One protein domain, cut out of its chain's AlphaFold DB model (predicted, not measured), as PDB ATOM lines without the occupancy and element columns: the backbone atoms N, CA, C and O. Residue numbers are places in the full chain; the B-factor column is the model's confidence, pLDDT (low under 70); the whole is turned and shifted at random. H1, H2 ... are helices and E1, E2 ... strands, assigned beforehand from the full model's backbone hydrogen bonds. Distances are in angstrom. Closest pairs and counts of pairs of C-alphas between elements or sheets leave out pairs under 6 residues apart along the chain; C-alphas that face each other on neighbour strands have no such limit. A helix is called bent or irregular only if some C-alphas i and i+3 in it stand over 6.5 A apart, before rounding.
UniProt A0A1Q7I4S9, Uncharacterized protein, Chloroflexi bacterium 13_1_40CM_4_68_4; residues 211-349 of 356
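What this domain is: This is residues 211 to 349 of the 356 residues of an uncharacterized protein of Chloroflexi bacterium 13_1_40CM_4_68_4 (UniProt A0A1Q7I4S9). A small three-stranded sheet, E1 E2 E3, sits near one end of a long hairpin of two helices, H4 and H5, with H2 and the last part of H4 covering one of its faces. H3 runs beside the first part of H4, making a bundle of H3, H4 and H5, up and down, each running against the one before it, while H1 lies off to one side and meets only H2, through their link. The printed part has 139 residues, with five named helices and three named strands in the order H1 H2 E1 E2 E3 H3 H4 H5; the sheet has the order E1 - E2 - E3, all antiparallel, and the class is mostly helix. It is compact, with a radius of gyration of the C-alphas of 16.7 A, and spans 59 by 29 by 24 A, only just a rod.

How they stand to each other: E1, residues 238 to 241, E2, residues 244 to 247, and E3, residues 254 to 257, form a meander, each strand the antiparallel neighbour of the one before. N 239 and O 246, 2.9 A, are within hydrogen-bond range across E1 and E2, as are N 245 and O 256, 2.8 A, across E2 and E3. H2, residues 220 to 233, and H4, residues 284 to 316, are on the same face, giving two layers, helices on one face of a sheet. H2 is over E1 at a height over the sheet of 8.6 A and runs along the strands, at 8 degrees to E1 on the local plane. H2 and H4 touch at a steep tilt of 61 degrees, through residues 303 to 311 of H4 alone; the closest C-alphas, of Ala 227 and Ala 307, are 4.9 A apart. H4 is the hub, touching three helices. It forms a helical hairpin with H5, residues 318 to 348, at a shallow tilt of 24 degrees; the closest C-alphas, of Ala 313 and Ala 321, are 4.9 A apart. H3, residues 265 to 278, touches H4 through residues 291 to 298 of H4 alone, in a helical hairpin at 32 degrees; the closest C-alphas, of Cys 275 and Ala 291, are 6.8 A apart. H3 and H5 are close but not clearly touching, with the C-alphas of Ser 267 and Ser 333 6.8 A apart. H1, residues 212 to 218, is apart from H3, H4 and H5. Every O i to N i+4 pair is within hydrogen-bond range in H1, H2, H3 and H4, and 25 of 27 are in H5.

Where its parts are: H1 begins at C-alpha 212, (-7.663, -13.549, 25.547). H2 is 19.9 A long, H3 19.6 A, H4 46.8 A and H5 41.1 A. H4 begins at C-alpha 284, (-16.305, -24.138, -3.438), and H5 ends at C-alpha 348, (-22.286, -34.636, 1.646). H5 has a kink of 36 degrees near residue 329, yet is neither bent nor irregular, but only just: C-alphas 326 and 329 are 6.2 A apart.

The domain as a whole: The two C-alphas farthest apart, of Asp 251 and Gly 281, are 58.8 A apart. The printed part has no cut and no long link; the links E2 to E3 and E3 to H3 are short. Mean pLDDT of the printed part is 82.1, and residues 211, 213 to 216, 249 to 252, 260 to 261 and 349 are under 70.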
ATOM      1  N   GLY A 211      -4.083 -11.698  24.418       68.88
ATOM      2  CA  GLY A 211      -4.923 -12.064  23.270       68.88
ATOM      3  C   GLY A 211      -6.304 -12.597  23.672       68.88
ATOM      4  O   GLY A 211      -7.198 -12.684  22.834       68.88
ATOM      5  N   ASP A 212      -6.480 -12.924  24.953       70.12
ATOM      6  CA  ASP A 212      -7.663 -13.549  25.547       70.12
ATOM      7  C   ASP A 212      -8.834 -12.610  25.722       70.12
ATOM      8  O   ASP A 212      -9.984 -13.037  25.638       70.12
ATOM      9  N   ARG A 213      -8.546 -11.322  25.876       68.38
ATOM     10  CA  ARG A 213      -9.544 -10.298  26.189       68.38
ATOM     11  C   ARG A 213     -10.629 -10.186  25.122       68.38
ATOM     12  O   ARG A 213     -11.804 -10.128  25.447       68.38
ATOM     13  N   VAL A 214     -10.268 -10.253  23.839       67.88
ATOM     14  CA  VAL A 214     -11.242 -10.074  22.745       67.88
ATOM     15  C   VAL A 214     -12.249 -11.224  22.682       67.88
ATOM     16  O   VAL A 214     -13.446 -10.980  22.542       67.88
ATOM     17  N   LEU A 215     -11.793 -12.474  22.808       67.44
ATOM     18  CA  LEU A 215     -12.694 -13.632  22.799       67.44
ATOM     19  C   LEU A 215     -13.448 -13.779  24.127       67.44
ATOM     20  O   LEU A 215     -14.624 -14.147  24.113       67.44
ATOM     21  N   ALA A 216     -12.800 -13.468  25.253       68.62
ATOM     22  CA  ALA A 216     -13.415 -13.512  26.574       68.62
ATOM     23  C   ALA A 216     -14.532 -12.473  26.741       68.62
ATOM     24  O   ALA A 216     -15.565 -12.784  27.323       68.62
ATOM     25  N   ASP A 217     -14.378 -11.275  26.185       74.62
ATOM     26  CA  ASP A 217     -15.377 -10.219  26.358       74.62
ATOM     27  C   ASP A 217     -16.567 -10.382  25.402       74.62
ATOM     28  O   ASP A 217     -17.695 -10.016  25.741       74.62
ATOM     29  N   TRP A 218     -16.343 -10.960  24.216       77.88
ATOM     30  CA  TRP A 218     -17.384 -11.086  23.195       77.88
ATOM     31  C   TRP A 218     -18.076 -12.440  23.164       77.88
ATOM     32  O   TRP A 218     -19.293 -12.470  23.045       77.88
ATOM     33  N   ILE A 219     -17.342 -13.554  23.225       78.44
ATOM     34  CA  ILE A 219     -17.899 -14.890  22.937       78.44
ATOM     35  C   ILE A 219     -18.329 -15.602  24.221       78.44
ATOM     36  O   ILE A 219     -19.437 -16.141  24.288       78.44
ATOM     37  N   VAL A 220     -17.492 -15.549  25.260       79.50
ATOM     38  CA  VAL A 220     -17.736 -16.246  26.536       79.50
ATOM     39  C   VAL A 220     -19.101 -15.914  27.166       79.50
ATOM     40  O   VAL A 220     -19.741 -16.845  27.659       79.50
ATOM     41  N   PRO A 221     -19.620 -14.666  27.141       81.88
ATOM     42  CA  PRO A 221     -20.932 -14.367  27.717       81.88
ATOM     43  C   PRO A 221     -22.100 -15.050  26.993       81.88
ATOM     44  O   PRO A 221     -23.138 -15.299  27.606       81.88
ATOM     45  N   TYR A 222     -21.972 -15.335  25.695       86.44
ATOM     46  CA  TYR A 222     -23.006 -16.061  24.953       86.44
ATOM     47  C   TYR A 222     -22.937 -17.557  25.246       86.44
ATOM     48  O   TYR A 222     -23.967 -18.174  25.520       86.44
ATOM     49  N   GLU A 223     -21.733 -18.129  25.251       83.88
ATOM     50  CA  GLU A 223     -21.537 -19.543  25.578       83.88
ATOM     51  C   GLU A 223     -21.965 -19.864  27.011       83.88
ATOM     52  O   GLU A 223     -22.633 -20.872  27.236       83.88
ATOM     53  N   SER A 224     -21.669 -18.983  27.974       85.38
ATOM     54  CA  SER A 224     -22.086 -19.162  29.367       85.38
ATOM     55  C   SER A 224     -23.607 -19.177  29.512       85.38
ATOM     56  O   SER A 224     -24.151 -20.029  30.211       85.38
ATOM     57  N   ARG A 225     -24.323 -18.298  28.799       88.56
ATOM     58  CA  ARG A 225     -25.795 -18.269  28.797       88.56
ATOM     59  C   ARG A 225     -26.399 -19.522  28.175       88.56
ATOM     60  O   ARG A 225     -27.380 -20.040  28.701       88.56
ATOM     61  N   LEU A 226     -25.826 -20.020  27.082       90.06
ATOM     62  CA  LEU A 226     -26.298 -21.248  26.441       90.06
ATOM     63  C   LEU A 226     -26.025 -22.479  27.313       90.06
ATOM     64  O   LEU A 226     -26.912 -23.312  27.489       90.06
ATOM     65  N   ALA A 227     -24.837 -22.570  27.913       89.00
ATOM     66  CA  ALA A 227     -24.502 -23.649  28.837       89.00
ATOM     67  C   ALA A 227     -25.408 -23.619  30.077       89.00
ATOM     68  O   ALA A 227     -25.904 -24.659  30.507       89.00
ATOM     69  N   ALA A 228     -25.698 -22.428  30.607       89.12
ATOM     70  CA  ALA A 228     -26.661 -22.250  31.685       89.12
ATOM     71  C   ALA A 228     -28.070 -22.703  31.290       89.12
ATOM     72  O   ALA A 228     -28.712 -23.412  32.056       89.12
ATOM     73  N   ALA A 229     -28.537 -22.359  30.087       91.50
ATOM     74  CA  ALA A 229     -29.834 -22.814  29.596       91.50
ATOM     75  C   ALA A 229     -29.908 -24.350  29.523       91.50
ATOM     76  O   ALA A 229     -30.901 -24.932  29.954       91.50
ATOM     77  N   LEU A 230     -28.849 -25.020  29.055       91.69
ATOM     78  CA  LEU A 230     -28.779 -26.486  29.060       91.69
ATOM     79  C   LEU A 230     -28.812 -27.066  30.481       91.69
ATOM     80  O   LEU A 230     -29.524 -28.035  30.729       91.69
ATOM     81  N   LEU A 231     -28.088 -26.464  31.424       89.81
ATOM     82  CA  LEU A 231     -28.105 -26.877  32.831       89.81
ATOM     83  C   LEU A 231     -29.492 -26.698  33.468       89.81
ATOM     84  O   LEU A 231     -29.951 -27.579  34.193       89.81
ATOM     85  N   MET A 232     -30.197 -25.612  33.142       90.12
ATOM     86  CA  MET A 232     -31.575 -25.389  33.591       90.12
ATOM     87  C   MET A 232     -32.538 -26.439  33.029       90.12
ATOM     88  O   MET A 232     -33.415 -26.904  33.754       90.12
ATOM     89  N   VAL A 233     -32.361 -26.860  31.770       91.94
ATOM     90  CA  VAL A 233     -33.144 -27.961  31.173       91.94
ATOM     91  C   VAL A 233     -32.923 -29.275  31.928       91.94
ATOM     92  O   VAL A 233     -33.854 -30.063  32.072       91.94
ATOM     93  N   LEU A 234     -31.723 -29.492  32.470       88.25
ATOM     94  CA  LEU A 234     -31.401 -30.638  33.327       88.25
ATOM     95  C   LEU A 234     -31.905 -30.485  34.776       88.25
ATOM     96  O   LEU A 234     -31.657 -31.360  35.603       88.25
ATOM     97  N   GLY A 235     -32.613 -29.397  35.096       87.62
ATOM     98  CA  GLY A 235     -33.144 -29.123  36.433       87.62
ATOM     99  C   GLY A 235     -32.101 -28.615  37.430       87.62
ATOM    100  O   GLY A 235     -32.359 -28.624  38.633       87.62
ATOM    101  N   ILE A 236     -30.929 -28.181  36.960       87.50
ATOM    102  CA  ILE A 236     -29.850 -27.683  37.816       87.50
ATOM    103  C   ILE A 236     -30.018 -26.166  37.995       87.50
ATOM    104  O   ILE A 236     -30.003 -25.429  37.002       87.50
ATOM    105  N   PRO A 237     -30.170 -25.665  39.237       86.81
ATOM    106  CA  PRO A 237     -30.257 -24.232  39.492       86.81
ATOM    107  C   PRO A 237     -28.909 -23.577  39.183       86.81
ATOM    108  O   PRO A 237     -27.896 -23.891  39.810       86.81
ATOM    109  N   VAL A 238     -28.896 -22.668  38.209       87.88
ATOM    110  CA  VAL A 238     -27.685 -21.960  37.784       87.88
ATOM    111  C   VAL A 238     -27.964 -20.473  37.597       87.88
ATOM    112  O   VAL A 238     -28.975 -20.082  37.014       87.88
ATOM    113  N   ALA A 239     -27.050 -19.636  38.074       86.44
ATOM    114  CA  ALA A 239     -27.028 -18.208  37.791       86.44
ATOM    115  C   ALA A 239     -25.833 -17.869  36.891       86.44
ATOM    116  O   ALA A 239     -24.755 -18.454  37.013       86.44
ATOM    117  N   VAL A 240     -26.029 -16.920  35.974       85.81
ATOM    118  CA  VAL A 240     -25.007 -16.505  35.004       85.81
ATOM    119  C   VAL A 240     -24.389 -15.184  35.440       85.81
ATOM    120  O   VAL A 240     -25.088 -14.177  35.545       85.81
ATOM    121  N   GLY A 241     -23.075 -15.187  35.647       81.12
ATOM    122  CA  GLY A 241     -22.256 -13.992  35.807       81.12
ATOM    123  C   GLY A 241     -21.375 -13.729  34.576       81.12
ATOM    124  O   GLY A 241     -21.341 -14.534  33.637       81.12
ATOM    125  N   PRO A 242     -20.644 -12.603  34.541       72.38
ATOM    126  CA  PRO A 242     -19.683 -12.308  33.479       72.38
ATOM    127  C   PRO A 242     -18.553 -13.349  33.479       72.38
ATOM    128  O   PRO A 242     -17.678 -13.329  34.341       72.38
ATOM    129  N   GLY A 243     -18.600 -14.301  32.542       72.69
ATOM    130  CA  GLY A 243     -17.624 -15.396  32.456       72.69
ATOM    131  C   GLY A 243     -17.689 -16.415  33.599       72.69
ATOM    132  O   GLY A 243     -16.754 -17.195  33.775       72.69
ATOM    133  N   THR A 244     -18.769 -16.435  34.383       82.94
ATOM    134  CA  THR A 244     -18.940 -17.370  35.503       82.94
ATOM    135  C   THR A 244     -20.329 -18.000  35.510       82.94
ATOM    136  O   THR A 244     -21.323 -17.381  35.134       82.94
ATOM    137  N   LEU A 245     -20.392 -19.254  35.946       82.94
ATOM    138  CA  LEU A 245     -21.613 -19.989  36.236       82.94
ATOM    139  C   LEU A 245     -21.630 -20.310  37.721       82.94
ATOM    140  O   LEU A 245     -20.683 -20.886  38.246       82.94
ATOM    141  N   VAL A 246     -22.702 -19.928  38.396       85.44
ATOM    142  CA  VAL A 246     -22.885 -20.180  39.822       85.44
ATOM    143  C   VAL A 246     -23.933 -21.273  39.954       85.44
ATOM    144  O   VAL A 246     -25.098 -21.045  39.637       85.44
ATOM    145  N   LEU A 247     -23.504 -22.468  40.352       84.50
ATOM    146  CA  LEU A 247     -24.360 -23.636  40.530       84.50
ATOM    147  C   LEU A 247     -24.868 -23.691  41.972       84.50
ATOM    148  O   LEU A 247     -24.085 -23.574  42.918       84.50
ATOM    149  N   GLY A 248     -26.169 -23.925  42.129       77.69
ATOM    150  CA  GLY A 248     -26.819 -24.055  43.426       77.69
ATOM    151  C   GLY A 248     -27.536 -22.796  43.904       77.69
ATOM    152  O   GLY A 248     -27.293 -21.677  43.457       77.69
ATOM    153  N   SER A 249     -28.443 -23.007  44.852       62.38
ATOM    154  CA  SER A 249     -29.164 -21.964  45.576       62.38
ATOM    155  C   SER A 249     -28.990 -22.224  47.076       62.38
ATOM    156  O   SER A 249     -29.684 -23.079  47.627       62.38
ATOM    157  N   GLY A 250     -28.022 -21.567  47.724       62.28
ATOM    158  CA  GLY A 250     -27.705 -21.771  49.147       62.28
ATOM    159  C   GLY A 250     -26.360 -21.166  49.575       62.28
ATOM    160  O   GLY A 250     -25.763 -20.405  48.818       62.28
ATOM    161  N   ASP A 251     -25.886 -21.530  50.772       58.19
ATOM    162  CA  ASP A 251     -24.701 -20.938  51.432       58.19
ATOM    163  C   ASP A 251     -23.345 -21.354  50.824       58.19
ATOM    164  O   ASP A 251     -22.333 -20.695  51.060       58.19
ATOM    165  N   PHE A 252     -23.312 -22.417  50.009       65.69
ATOM    166  CA  PHE A 252     -22.096 -22.917  49.349       65.69
ATOM    167  C   PHE A 252     -22.305 -23.115  47.841       65.69
ATOM    168  O   PHE A 252     -22.359 -24.250  47.364       65.69
ATOM    169  N   PRO A 253     -22.462 -22.029  47.066       78.69
ATOM    170  CA  PRO A 253     -22.601 -22.136  45.624       78.69
ATOM    171  C   PRO A 253     -21.269 -22.534  44.970       78.69
ATOM    172  O   PRO A 253     -20.212 -21.989  45.294       78.69
ATOM    173  N   THR A 254     -21.310 -23.456  44.009       80.25
ATOM    174  CA  THR A 254     -20.125 -23.839  43.230       80.25
ATOM    175  C   THR A 254     -19.952 -22.868  42.071       80.25
ATOM    176  O   THR A 254     -20.813 -22.770  41.197       80.25
ATOM    177  N   VAL A 255     -18.836 -22.139  42.051       82.69
ATOM    178  CA  VAL A 255     -18.550 -21.150  41.007       82.69
ATOM    179  C   VAL A 255     -17.655 -21.772  39.939       82.69
ATOM    180  O   VAL A 255     -16.461 -21.966  40.146       82.69
ATOM    181  N   LEU A 256     -18.220 -22.039  38.766       81.00
ATOM    182  CA  LEU A 256     -17.468 -22.393  37.569       81.00
ATOM    183  C   LEU A 256     -17.037 -21.122  36.849       81.00
ATOM    184  O   LEU A 256     -17.862 -20.373  36.326       81.00
ATOM    185  N   ARG A 257     -15.730 -20.886  36.769       80.75
ATOM    186  CA  ARG A 257     -15.179 -19.816  35.938       80.75
ATOM    187  C   ARG A 257     -14.915 -20.342  34.534       80.75
ATOM    188  O   ARG A 257     -14.083 -21.224  34.345       80.75
ATOM    189  N   ILE A 258     -15.604 -19.775  33.550       76.81
ATOM    190  CA  ILE A 258     -15.410 -20.106  32.142       76.81
ATOM    191  C   ILE A 258     -14.215 -19.298  31.650       76.81
ATOM    192  O   ILE A 258     -14.258 -18.071  31.569       76.81
ATOM    193  N   SER A 259     -13.122 -19.998  31.362       71.62
ATOM    194  CA  SER A 259     -11.926 -19.397  30.775       71.62
ATOM    195  C   SER A 259     -11.921 -19.572  29.259       71.62
ATOM    196  O   SER A 259     -12.690 -20.353  28.698       71.62
ATOM    197  N   TRP A 260     -10.994 -18.896  28.584       68.12
ATOM    198  CA  TRP A 260     -10.830 -19.013  27.137       68.12
ATOM    199  C   TRP A 260     -10.576 -20.455  26.652       68.12
ATOM    200  O   TRP A 260     -10.949 -20.808  25.537       68.12
ATOM    201  N   ASN A 261     -10.026 -21.333  27.496       69.62
ATOM    202  CA  ASN A 261      -9.842 -22.751  27.165       69.62
ATOM    203  C   ASN A 261     -11.193 -23.490  26.987       69.62
ATOM    204  O   ASN A 261     -11.329 -24.416  26.183       69.62
ATOM    205  N   CYS A 262     -12.244 -23.024  27.667       73.44
ATOM    206  CA  CYS A 262     -13.588 -23.590  27.565       73.44
ATOM    207  C   CYS A 262     -14.273 -23.255  26.227       73.44
ATOM    208  O   CYS A 262     -15.038 -24.080  25.736       73.44
ATOM    209  N   VAL A 263     -13.914 -22.122  25.603       72.88
ATOM    210  CA  VAL A 263     -14.401 -21.681  24.273       72.88
ATOM    211  C   VAL A 263     -13.957 -22.631  23.157       72.88
ATOM    212  O   VAL A 263     -14.476 -22.613  22.046       72.88
ATOM    213  N   GLY A 264     -12.965 -23.485  23.432       74.44
ATOM    214  CA  GLY A 264     -12.533 -24.510  22.489       74.44
ATOM    215  C   GLY A 264     -11.805 -23.942  21.271       74.44
ATOM    216  O   GLY A 264     -11.871 -24.536  20.196       74.44
ATOM    217  N   TRP A 265     -11.077 -22.828  21.425       76.69
ATOM    218  CA  TRP A 265     -10.255 -22.230  20.360       76.69
ATOM    219  C   TRP A 265      -9.264 -23.240  19.748       76.69
ATOM    220  O   TRP A 265      -9.046 -23.241  18.538       76.69
ATOM    221  N   GLN A 266      -8.735 -24.163  20.557       75.31
ATOM    222  CA  GLN A 266      -7.905 -25.273  20.084       75.31
ATOM    223  C   GLN A 266      -8.664 -26.146  19.077       75.31
ATOM    224  O   GLN A 266      -8.148 -26.472  18.008       75.31
ATOM    225  N   SER A 267      -9.912 -26.497  19.391       79.94
ATOM    226  CA  SER A 267     -10.758 -27.300  18.509       79.94
ATOM    227  C   SER A 267     -11.109 -26.539  17.228       79.94
ATOM    228  O   SER A 267     -11.223 -27.161  16.178       79.94
ATOM    229  N   VAL A 268     -11.201 -25.204  17.276       83.25
ATOM    230  CA  VAL A 268     -11.389 -24.356  16.082       83.25
ATOM    231  C   VAL A 268     -10.170 -24.421  15.163       83.25
ATOM    232  O   VAL A 268     -10.329 -24.581  13.954       83.25
ATOM    233  N   ILE A 269      -8.953 -24.355  15.714       80.38
ATOM    234  CA  ILE A 269      -7.718 -24.484  14.923       80.38
ATOM    235  C   ILE A 269      -7.612 -25.882  14.314       80.38
ATOM    236  O   ILE A 269      -7.361 -26.008  13.115       80.38
ATOM    237  N   LEU A 270      -7.835 -26.931  15.112       80.19
ATOM    238  CA  LEU A 270      -7.800 -28.316  14.632       80.19
ATOM    239  C   LEU A 270      -8.850 -28.560  13.548       80.19
ATOM    240  O   LEU A 270      -8.542 -29.148  12.511       80.19
ATOM    241  N   PHE A 271     -10.067 -28.054  13.747       82.56
ATOM    242  CA  PHE A 271     -11.120 -28.110  12.746       82.56
ATOM    243  C   PHE A 271     -10.702 -27.376  11.466       82.56
ATOM    244  O   PHE A 271     -10.770 -27.960  10.388       82.56
ATOM    245  N   GLY A 272     -10.168 -26.157  11.572       82.25
ATOM    246  CA  GLY A 272      -9.686 -25.379  10.430       82.25
ATOM    247  C   GLY A 272      -8.600 -26.101   9.624       82.25
ATOM    248  O   GLY A 272      -8.710 -26.214   8.402       82.25
ATOM    249  N   LEU A 273      -7.587 -26.659  10.295       79.69
ATOM    250  CA  LEU A 273      -6.539 -27.460   9.650       79.69
ATOM    251  C   LEU A 273      -7.106 -28.728   8.998       79.69
ATOM    252  O   LEU A 273      -6.721 -29.081   7.878       79.69
ATOM    253  N   SER A 274      -8.061 -29.387   9.658       78.62
ATOM    254  CA  SER A 274      -8.742 -30.550   9.088       78.62
ATOM    255  C   SER A 274      -9.549 -30.176   7.842       78.62
ATOM    256  O   SER A 274      -9.481 -30.879   6.844       78.62
ATOM    257  N   CYS A 275     -10.207 -29.013   7.811       81.25
ATOM    258  CA  CYS A 275     -10.901 -28.530   6.620       81.25
ATOM    259  C   CYS A 275      -9.939 -28.258   5.456       81.25
ATOM    260  O   CYS A 275     -10.257 -28.599   4.319       81.25
ATOM    261  N   VAL A 276      -8.761 -27.680   5.719       79.56
ATOM    262  CA  VAL A 276      -7.761 -27.389   4.675       79.56
ATOM    263  C   VAL A 276      -7.236 -28.659   4.010       79.56
ATOM    264  O   VAL A 276      -6.917 -28.627   2.822       79.56
ATOM    265  N   THR A 277      -7.143 -29.764   4.748       76.06
ATOM    266  CA  THR A 277      -6.638 -31.049   4.243       76.06
ATOM    267  C   THR A 277      -7.754 -31.910   3.649       76.06
ATOM    268  O   THR A 277      -7.640 -32.366   2.516       76.06
ATOM    269  N   ALA A 278      -8.869 -32.068   4.359       73.75
ATOM    270  CA  ALA A 278      -9.961 -32.961   3.979       73.75
ATOM    271  C   ALA A 278     -10.814 -32.437   2.811       73.75
ATOM    272  O   ALA A 278     -11.366 -33.219   2.036       73.75
ATOM    273  N   LEU A 279     -10.911 -31.115   2.638       78.50
ATOM    274  CA  LEU A 279     -11.714 -30.519   1.566       78.50
ATOM    275  C   LEU A 279     -10.920 -30.253   0.277       78.50
ATOM    276  O   LEU A 279     -11.449 -29.636  -0.655       78.50
ATOM    277  N   GLN A 280      -9.662 -30.687   0.174       78.00
ATOM    278  CA  GLN A 280      -8.891 -30.531  -1.066       78.00
ATOM    279  C   GLN A 280      -9.598 -31.241  -2.232       78.00
ATOM    280  O   GLN A 280     -10.254 -32.259  -2.045       78.00
ATOM    281  N   GLY A 281      -9.568 -30.642  -3.427       71.81
ATOM    282  CA  GLY A 281     -10.229 -31.193  -4.622       71.81
ATOM    283  C   GLY A 281     -11.744 -30.953  -4.764       71.81
ATOM    284  O   GLY A 281     -12.267 -31.147  -5.852       71.81
ATOM    285  N   HIS A 282     -12.450 -30.458  -3.738       78.62
ATOM    286  CA  HIS A 282     -13.918 -30.305  -3.789       78.62
ATOM    287  C   HIS A 282     -14.402 -28.915  -4.264       78.62
ATOM    288  O   HIS A 282     -13.680 -27.911  -4.165       78.62
ATOM    289  N   ALA A 283     -15.650 -28.830  -4.744       82.38
ATOM    290  CA  ALA A 283     -16.276 -27.590  -5.215       82.38
ATOM    291  C   ALA A 283     -16.434 -26.539  -4.095       82.38
ATOM    292  O   ALA A 283     -16.744 -26.867  -2.949       82.38
ATOM    293  N   ARG A 284     -16.264 -25.246  -4.422       80.06
ATOM    294  CA  ARG A 284     -16.305 -24.138  -3.438       80.06
ATOM    295  C   ARG A 284     -17.618 -24.065  -2.649       80.06
ATOM    296  O   ARG A 284     -17.575 -23.766  -1.462       80.06
ATOM    297  N   GLY A 285     -18.755 -24.374  -3.276       81.31
ATOM    298  CA  GLY A 285     -20.057 -24.393  -2.598       81.31
ATOM    299  C   GLY A 285     -20.129 -25.455  -1.497       81.31
ATOM    300  O   GLY A 285     -20.449 -25.138  -0.356       81.31
ATOM    301  N   MET A 286     -19.731 -26.693  -1.805       79.69
ATOM    302  CA  MET A 286     -19.701 -27.790  -0.827       79.69
ATOM    303  C   MET A 286     -18.714 -27.521   0.309       79.69
ATOM    304  O   MET A 286     -19.028 -27.786   1.464       79.69
ATOM    305  N   LYS A 287     -17.556 -26.924   0.003       82.88
ATOM    306  CA  LYS A 287     -16.569 -26.519   1.016       82.88
ATOM    307  C   LYS A 287     -17.173 -25.608   2.076       82.88
ATOM    308  O   LYS A 287     -16.972 -25.845   3.260       82.88
ATOM    309  N   ILE A 288     -17.913 -24.587   1.646       87.19
ATOM    310  CA  ILE A 288     -18.530 -23.611   2.549       87.19
ATOM    311  C   ILE A 288     -19.631 -24.269   3.379       87.19
ATOM    312  O   ILE A 288     -19.685 -24.051   4.584       87.19
ATOM    313  N   VAL A 289     -20.474 -25.102   2.762       86.88
ATOM    314  CA  VAL A 289     -21.563 -25.791   3.470       86.88
ATOM    315  C   VAL A 289     -21.006 -26.742   4.529       86.88
ATOM    316  O   VAL A 289     -21.396 -26.651   5.691       86.88
ATOM    317  N   VAL A 290     -20.051 -27.604   4.168       86.88
ATOM    318  CA  VAL A 290     -19.440 -28.564   5.102       86.88
ATOM    319  C   VAL A 290     -18.685 -27.835   6.212       86.88
ATOM    320  O   VAL A 290     -18.882 -28.146   7.385       86.88
ATOM    321  N   ALA A 291     -17.875 -26.826   5.876       88.56
ATOM    322  CA  ALA A 291     -17.167 -26.032   6.878       88.56
ATOM    323  C   ALA A 291     -18.136 -25.290   7.813       88.56
ATOM    324  O   ALA A 291     -17.914 -25.263   9.021       88.56
ATOM    325  N   GLY A 292     -19.229 -24.737   7.280       90.00
ATOM    326  CA  GLY A 292     -20.258 -24.049   8.057       90.00
ATOM    327  C   GLY A 292     -20.981 -24.979   9.031       90.00
ATOM    328  O   GLY A 292     -21.087 -24.659  10.213       90.00
ATOM    329  N   PHE A 293     -21.414 -26.156   8.569       89.69
ATOM    330  CA  PHE A 293     -22.043 -27.158   9.435       89.69
ATOM    331  C   PHE A 293     -21.086 -27.680  10.507       89.69
ATOM    332  O   PHE A 293     -21.472 -27.782  11.670       89.69
ATOM    333  N   GLY A 294     -19.833 -27.964  10.146       89.50
ATOM    334  CA  GLY A 294     -18.843 -28.433  11.111       89.50
ATOM    335  C   GLY A 294     -18.457 -27.370  12.136       89.50
ATOM    336  O   GLY A 294     -18.287 -27.699  13.307       89.50
ATOM    337  N   PHE A 295     -18.408 -26.095  11.742       89.94
ATOM    338  CA  PHE A 295     -18.170 -24.989  12.667       89.94
ATOM    339  C   PHE A 295     -19.359 -24.764  13.611       89.94
ATOM    340  O   PHE A 295     -19.169 -24.630  14.816       89.94
ATOM    341  N   ALA A 296     -20.593 -24.788  13.098       89.69
ATOM    342  CA  ALA A 296     -21.791 -24.672  13.929       89.69
ATOM    343  C   ALA A 296     -21.903 -25.830  14.936       89.69
ATOM    344  O   ALA A 296     -22.174 -25.606  16.117       89.69
ATOM    345  N   GLY A 297     -21.636 -27.060  14.491       90.38
ATOM    346  CA  GLY A 297     -21.591 -28.220  15.378       90.38
ATOM    347  C   GLY A 297     -20.466 -28.126  16.410       90.38
ATOM    348  O   GLY A 297     -20.660 -28.546  17.546       90.38
ATOM    349  N   LEU A 298     -19.330 -27.508  16.068       89.19
ATOM    350  CA  LEU A 298     -18.218 -27.311  16.993       89.19
ATOM    351  C   LEU A 298     -18.588 -26.337  18.120       89.19
ATOM    352  O   LEU A 298     -18.311 -26.618  19.284       89.19
ATOM    353  N   LEU A 299     -19.261 -25.230  17.793       87.88
ATOM    354  CA  LEU A 299     -19.781 -24.297  18.797       87.88
ATOM    355  C   LEU A 299     -20.791 -24.984  19.725       87.88
ATOM    356  O   LEU A 299     -20.706 -24.854  20.945       87.88
ATOM    357  N   LEU A 300     -21.717 -25.767  19.161       90.00
ATOM    358  CA  LEU A 300     -22.693 -26.523  19.946       90.00
ATOM    359  C   LEU A 300     -22.013 -27.544  20.870       90.00
ATOM    360  O   LEU A 300     -22.362 -27.649  22.044       90.00
ATOM    361  N   MET A 301     -21.024 -28.268  20.351       90.31
ATOM    362  CA  MET A 301     -20.221 -29.238  21.090       90.31
ATOM    363  C   MET A 301     -19.529 -28.577  22.291       90.31
ATOM    364  O   MET A 301     -19.623 -29.096  23.404       90.31
ATOM    365  N   ASN A 302     -18.929 -27.396  22.106       88.94
ATOM    366  CA  ASN A 302     -18.288 -26.643  23.189       88.94
ATOM    367  C   ASN A 302     -19.289 -26.215  24.274       88.94
ATOM    368  O   ASN A 302     -19.013 -26.360  25.465       88.94
ATOM    369  N   VAL A 303     -20.483 -25.759  23.887       90.06
ATOM    370  CA  VAL A 303     -21.546 -25.414  24.844       90.06
ATOM    371  C   VAL A 303     -21.992 -26.645  25.642       90.06
ATOM    372  O   VAL A 303     -22.088 -26.587  26.868       90.06
ATOM    373  N   VAL A 304     -22.223 -27.777  24.965       90.81
ATOM    374  CA  VAL A 304     -22.599 -29.046  25.612       90.81
ATOM    375  C   VAL A 304     -21.507 -29.509  26.572       90.81
ATOM    376  O   VAL A 304     -21.809 -29.900  27.695       90.81
ATOM    377  N   ARG A 305     -20.239 -29.409  26.174       89.50
ATOM    378  CA  ARG A 305     -19.076 -29.740  27.005       89.50
ATOM    379  C   ARG A 305     -19.082 -28.956  28.322       89.50
ATOM    380  O   ARG A 305     -18.925 -29.559  29.382       89.50
ATOM    381  N   ILE A 306     -19.281 -27.636  28.267       89.19
ATOM    382  CA  ILE A 306     -19.349 -26.784  29.468       89.19
ATOM    383  C   ILE A 306     -20.519 -27.216  30.361       89.19
ATOM    384  O   ILE A 306     -20.348 -27.355  31.573       89.19
ATOM    385  N   ALA A 307     -21.684 -27.489  29.769       90.81
ATOM    386  CA  ALA A 307     -22.850 -27.983  30.500       90.81
ATOM    387  C   ALA A 307     -22.590 -29.345  31.169       90.81
ATOM    388  O   ALA A 307     -22.956 -29.532  32.325       90.81
ATOM    389  N   VAL A 308     -21.918 -30.282  30.496       91.06
ATOM    390  CA  VAL A 308     -21.571 -31.592  31.072       91.06
ATOM    391  C   VAL A 308     -20.633 -31.434  32.267       91.06
ATOM    392  O   VAL A 308     -20.890 -32.024  33.313       91.06
ATOM    393  N   VAL A 309     -19.586 -30.610  32.158       90.38
ATOM    394  CA  VAL A 309     -18.678 -30.334  33.289       90.38
ATOM    395  C   VAL A 309     -19.443 -29.699  34.454       90.38
ATOM    396  O   VAL A 309     -19.259 -30.115  35.594       90.38
ATOM    397  N   GLY A 310     -20.344 -28.748  34.181       89.25
ATOM    398  CA  GLY A 310     -21.202 -28.145  35.204       89.25
ATOM    399  C   GLY A 310     -22.144 -29.150  35.875       89.25
ATOM    400  O   GLY A 310     -22.305 -29.130  37.092       89.25
ATOM    401  N   ALA A 311     -22.716 -30.079  35.109       89.94
ATOM    402  CA  ALA A 311     -23.578 -31.129  35.642       89.94
ATOM    403  C   ALA A 311     -22.798 -32.124  36.516       89.94
ATOM    404  O   ALA A 311     -23.254 -32.506  37.594       89.94
ATOM    405  N   VAL A 312     -21.585 -32.497  36.098       89.88
ATOM    406  CA  VAL A 312     -20.682 -33.333  36.903       89.88
ATOM    407  C   VAL A 312     -20.268 -32.603  38.178       89.88
ATOM    408  O   VAL A 312     -20.295 -33.211  39.243       89.88
ATOM    409  N   ALA A 313     -19.953 -31.307  38.104       88.75
ATOM    410  CA  ALA A 313     -19.627 -30.508  39.283       88.75
ATOM    411  C   ALA A 313     -20.773 -30.496  40.302       88.75
ATOM    412  O   ALA A 313     -20.530 -30.604  41.501       88.75
ATOM    413  N   TRP A 314     -22.019 -30.432  39.824       87.12
ATOM    414  CA  TRP A 314     -23.208 -30.468  40.672       87.12
ATOM    415  C   TRP A 314     -23.419 -31.821  41.371       87.12
ATOM    416  O   TRP A 314     -23.713 -31.852  42.563       87.12
ATOM    417  N   TRP A 315     -23.270 -32.943  40.660       87.88
ATOM    418  CA  TRP A 315     -23.565 -34.271  41.225       87.88
ATOM    419  C   TRP A 315     -22.380 -34.964  41.897       87.88
ATOM    420  O   TRP A 315     -22.574 -35.725  42.842       87.88
ATOM    421  N   ALA A 316     -21.167 -34.747  41.396       86.69
ATOM    422  CA  ALA A 316     -19.960 -35.465  41.803       86.69
ATOM    423  C   ALA A 316     -18.909 -34.553  42.461       86.69
ATOM    424  O   ALA A 316     -17.919 -35.050  42.998       86.69
ATOM    425  N   GLY A 317     -19.123 -33.235  42.458       85.81
ATOM    426  CA  GLY A 317     -18.212 -32.254  43.040       85.81
ATOM    427  C   GLY A 317     -17.093 -31.807  42.095       85.81
ATOM    428  O   GLY A 317     -17.024 -32.180  40.923       85.81
ATOM    429  N   GLU A 318     -16.196 -30.977  42.625       84.56
ATOM    430  CA  GLU A 318     -15.185 -30.257  41.843       84.56
ATOM    431  C   GLU A 318     -14.105 -31.175  41.251       84.56
ATOM    432  O   GLU A 318     -13.775 -31.060  40.073       84.56
ATOM    433  N   VAL A 319     -13.589 -32.130  42.031       87.44
ATOM    434  CA  VAL A 319     -12.483 -32.996  41.583       87.44
ATOM    435  C   VAL A 319     -12.879 -33.848  40.367       87.44
ATOM    436  O   VAL A 319     -12.151 -33.822  39.371       87.44
ATOM    437  N   PRO A 320     -14.032 -34.551  40.354       86.44
ATOM    438  CA  PRO A 320     -14.474 -35.261  39.154       86.44
ATOM    439  C   PRO A 320     -14.760 -34.326  37.975       86.44
ATOM    440  O   PRO A 320     -14.504 -34.701  36.832       86.44
ATOM    441  N   ALA A 321     -15.245 -33.107  38.231       86.69
ATOM    442  CA  ALA A 321     -15.485 -32.124  37.181       86.69
ATOM    443  C   ALA A 321     -14.187 -31.681  36.496       86.69
ATOM    444  O   ALA A 321     -14.173 -31.575  35.271       86.69
ATOM    445  N   ILE A 322     -13.095 -31.501  37.248       84.38
ATOM    446  CA  ILE A 322     -11.763 -31.198  36.698       84.38
ATOM    447  C   ILE A 322     -11.275 -32.354  35.817       84.38
ATOM    448  O   ILE A 322     -10.891 -32.139  34.673       84.38
ATOM    449  N   VAL A 323     -11.375 -33.599  36.292       85.31
ATOM    450  CA  VAL A 323     -10.962 -34.774  35.501       85.31
ATOM    451  C   VAL A 323     -11.760 -34.871  34.198       85.31
ATOM    452  O   VAL A 323     -11.195 -35.086  33.124       85.31
ATOM    453  N   VAL A 324     -13.082 -34.682  34.265       87.81
ATOM    454  CA  VAL A 324     -13.928 -34.660  33.065       87.81
ATOM    455  C   VAL A 324     -13.547 -33.491  32.161       87.81
ATOM    456  O   VAL A 324     -13.467 -33.692  30.952       87.81
ATOM    457  N   HIS A 325     -13.268 -32.313  32.721       84.81
ATOM    458  CA  HIS A 325     -12.858 -31.120  31.987       84.81
ATOM    459  C   HIS A 325     -11.523 -31.298  31.253       84.81
ATOM    460  O   HIS A 325     -11.417 -30.869  30.104       84.81
ATOM    461  N   ASP A 326     -10.531 -31.941  31.859       82.12
ATOM    462  CA  ASP A 326      -9.183 -32.030  31.290       82.12
ATOM    463  C   ASP A 326      -9.056 -33.197  30.303       82.12
ATOM    464  O   ASP A 326      -8.478 -33.051  29.227       82.12
ATOM    465  N   TYR A 327      -9.659 -34.346  30.621       81.62
ATOM    466  CA  TYR A 327      -9.523 -35.564  29.814       81.62
ATOM    467  C   TYR A 327     -10.752 -35.853  28.959       81.62
ATOM    468  O   TYR A 327     -10.642 -36.142  27.764       81.62
ATOM    469  N   GLY A 328     -11.938 -35.769  29.565       81.38
ATOM    470  CA  GLY A 328     -13.196 -36.092  28.891       81.38
ATOM    471  C   GLY A 328     -13.459 -35.178  27.700       81.38
ATOM    472  O   GLY A 328     -13.990 -35.603  26.678       81.38
ATOM    473  N   THR A 329     -13.017 -33.930  27.793       77.69
ATOM    474  CA  THR A 329     -13.265 -32.927  26.760       77.69
ATOM    475  C   THR A 329     -12.389 -33.107  25.531       77.69
ATOM    476  O   THR A 329     -12.873 -32.945  24.415       77.69
ATOM    477  N   VAL A 330     -11.134 -33.524  25.713       80.31
ATOM    478  CA  VAL A 330     -10.241 -33.860  24.603       80.31
ATOM    479  C   VAL A 330     -10.810 -35.056  23.843       80.31
ATOM    480  O   VAL A 330     -10.960 -34.991  22.622       80.31
ATOM    481  N   LEU A 331     -11.219 -36.109  24.562       82.19
ATOM    482  CA  LEU A 331     -11.871 -37.282  23.969       82.19
ATOM    483  C   LEU A 331     -13.149 -36.907  23.214       82.19
ATOM    484  O   LEU A 331     -13.376 -37.399  22.109       82.19
ATOM    485  N   PHE A 332     -13.957 -36.008  23.775       85.19
ATOM    486  CA  PHE A 332     -15.181 -35.532  23.143       85.19
ATOM    487  C   PHE A 332     -14.905 -34.739  21.856       85.19
ATOM    488  O   PHE A 332     -15.536 -35.015  20.836       85.19
ATOM    489  N   SER A 333     -13.916 -33.840  21.847       83.38
ATOM    490  CA  SER A 333     -13.501 -33.107  20.640       83.38
ATOM    491  C   SER A 333     -12.988 -34.034  19.537       83.38
ATOM    492  O   SER A 333     -13.301 -33.838  18.364       83.38
ATOM    493  N   ILE A 334     -12.223 -35.065  19.897       81.44
ATOM    494  CA  ILE A 334     -11.744 -36.079  18.949       81.44
ATOM    495  C   ILE A 334     -12.922 -36.857  18.366       81.44
ATOM    496  O   ILE A 334     -13.026 -36.993  17.147       81.44
ATOM    497  N   ALA A 335     -13.806 -37.368  19.227       85.25
ATOM    498  CA  ALA A 335     -14.981 -38.121  18.808       85.25
ATOM    499  C   ALA A 335     -15.870 -37.279  17.885       85.25
ATOM    500  O   ALA A 335     -16.344 -37.780  16.865       85.25
ATOM    501  N   TYR A 336     -16.029 -35.992  18.200       88.31
ATOM    502  CA  TYR A 336     -16.724 -35.037  17.351       88.31
ATOM    503  C   TYR A 336     -16.049 -34.889  15.984       88.31
ATOM    504  O   TYR A 336     -16.721 -35.048  14.973       88.31
ATOM    505  N   LEU A 337     -14.737 -34.634  15.927       83.88
ATOM    506  CA  LEU A 337     -14.018 -34.476  14.658       83.88
ATOM    507  C   LEU A 337     -14.102 -35.741  13.793       83.88
ATOM    508  O   LEU A 337     -14.414 -35.650  12.607       83.88
ATOM    509  N   LEU A 338     -13.879 -36.922  14.378       82.19
ATOM    510  CA  LEU A 338     -13.994 -38.197  13.666       82.19
ATOM    511  C   LEU A 338     -15.423 -38.430  13.166       82.19
ATOM    512  O   LEU A 338     -15.622 -38.713  11.986       82.19
ATOM    513  N   GLY A 339     -16.418 -38.276  14.043       83.50
ATOM    514  CA  GLY A 339     -17.826 -38.458  13.700       83.50
ATOM    515  C   GLY A 339     -18.296 -37.474  12.631       83.50
ATOM    516  O   GLY A 339     -18.964 -37.874  11.679       83.50
ATOM    517  N   PHE A 340     -17.886 -36.209  12.738       87.69
ATOM    518  CA  PHE A 340     -18.169 -35.175  11.752       87.69
ATOM    519  C   PHE A 340     -17.611 -35.546  10.380       87.69
ATOM    520  O   PHE A 340     -18.350 -35.499   9.402       87.69
ATOM    521  N   TRP A 341     -16.339 -35.952  10.289       84.81
ATOM    522  CA  TRP A 341     -15.737 -36.310   9.005       84.81
ATOM    523  C   TRP A 341     -16.349 -37.576   8.409       84.81
ATOM    524  O   TRP A 341     -16.655 -37.592   7.220       84.81
ATOM    525  N   VAL A 342     -16.613 -38.603   9.221       82.62
ATOM    526  CA  VAL A 342     -17.330 -39.807   8.766       82.62
ATOM    527  C   VAL A 342     -18.706 -39.439   8.206       82.62
ATOM    528  O   VAL A 342     -19.088 -39.912   7.134       82.62
ATOM    529  N   LEU A 343     -19.443 -38.561   8.885       82.88
ATOM    530  CA  LEU A 343     -20.745 -38.097   8.418       82.88
ATOM    531  C   LEU A 343     -20.617 -37.251   7.143       82.88
ATOM    532  O   LEU A 343     -21.341 -37.489   6.179       82.88
ATOM    533  N   ALA A 344     -19.666 -36.319   7.091       82.25
ATOM    534  CA  ALA A 344     -19.427 -35.462   5.936       82.25
ATOM    535  C   ALA A 344     -19.068 -36.275   4.682       82.25
ATOM    536  O   ALA A 344     -19.624 -36.012   3.616       82.25
ATOM    537  N   TYR A 345     -18.209 -37.294   4.804       78.38
ATOM    538  CA  TYR A 345     -17.835 -38.175   3.692       78.38
ATOM    539  C   TYR A 345     -18.939 -39.146   3.277       78.38
ATOM    540  O   TYR A 345     -19.088 -39.428   2.090       78.38
ATOM    541  N   SER A 346     -19.737 -39.641   4.223       79.75
ATOM    542  CA  SER A 346     -20.821 -40.582   3.914       79.75
ATOM    543  C   SER A 346     -22.063 -39.919   3.314       79.75
ATOM    544  O   SER A 346     -22.798 -40.583   2.582       79.75
ATOM    545  N   THR A 347     -22.301 -38.635   3.602       77.81
ATOM    546  CA  THR A 347     -23.529 -37.930   3.195       77.81
ATOM    547  C   THR A 347     -23.288 -36.839   2.157       77.81
ATOM    548  O   THR A 347     -23.894 -36.878   1.092       77.81
ATOM    549  N   VAL A 348     -22.413 -35.868   2.444       71.50
ATOM    550  CA  VAL A 348     -22.286 -34.636   1.646       71.50
ATOM    551  C   VAL A 348     -21.209 -34.747   0.570       71.50
ATOM    552  O   VAL A 348     -21.396 -34.236  -0.526       71.50
ATOM    553  N   LEU A 349     -20.082 -35.398   0.860       67.62
ATOM    554  CA  LEU A 349     -18.930 -35.494  -0.050       67.62
ATOM    555  C   LEU A 349     -18.923 -36.790  -0.876       67.62
ATOM    556  O   LEU A 349     -17.945 -37.063  -1.567       67.62
TER     557      LEU A 349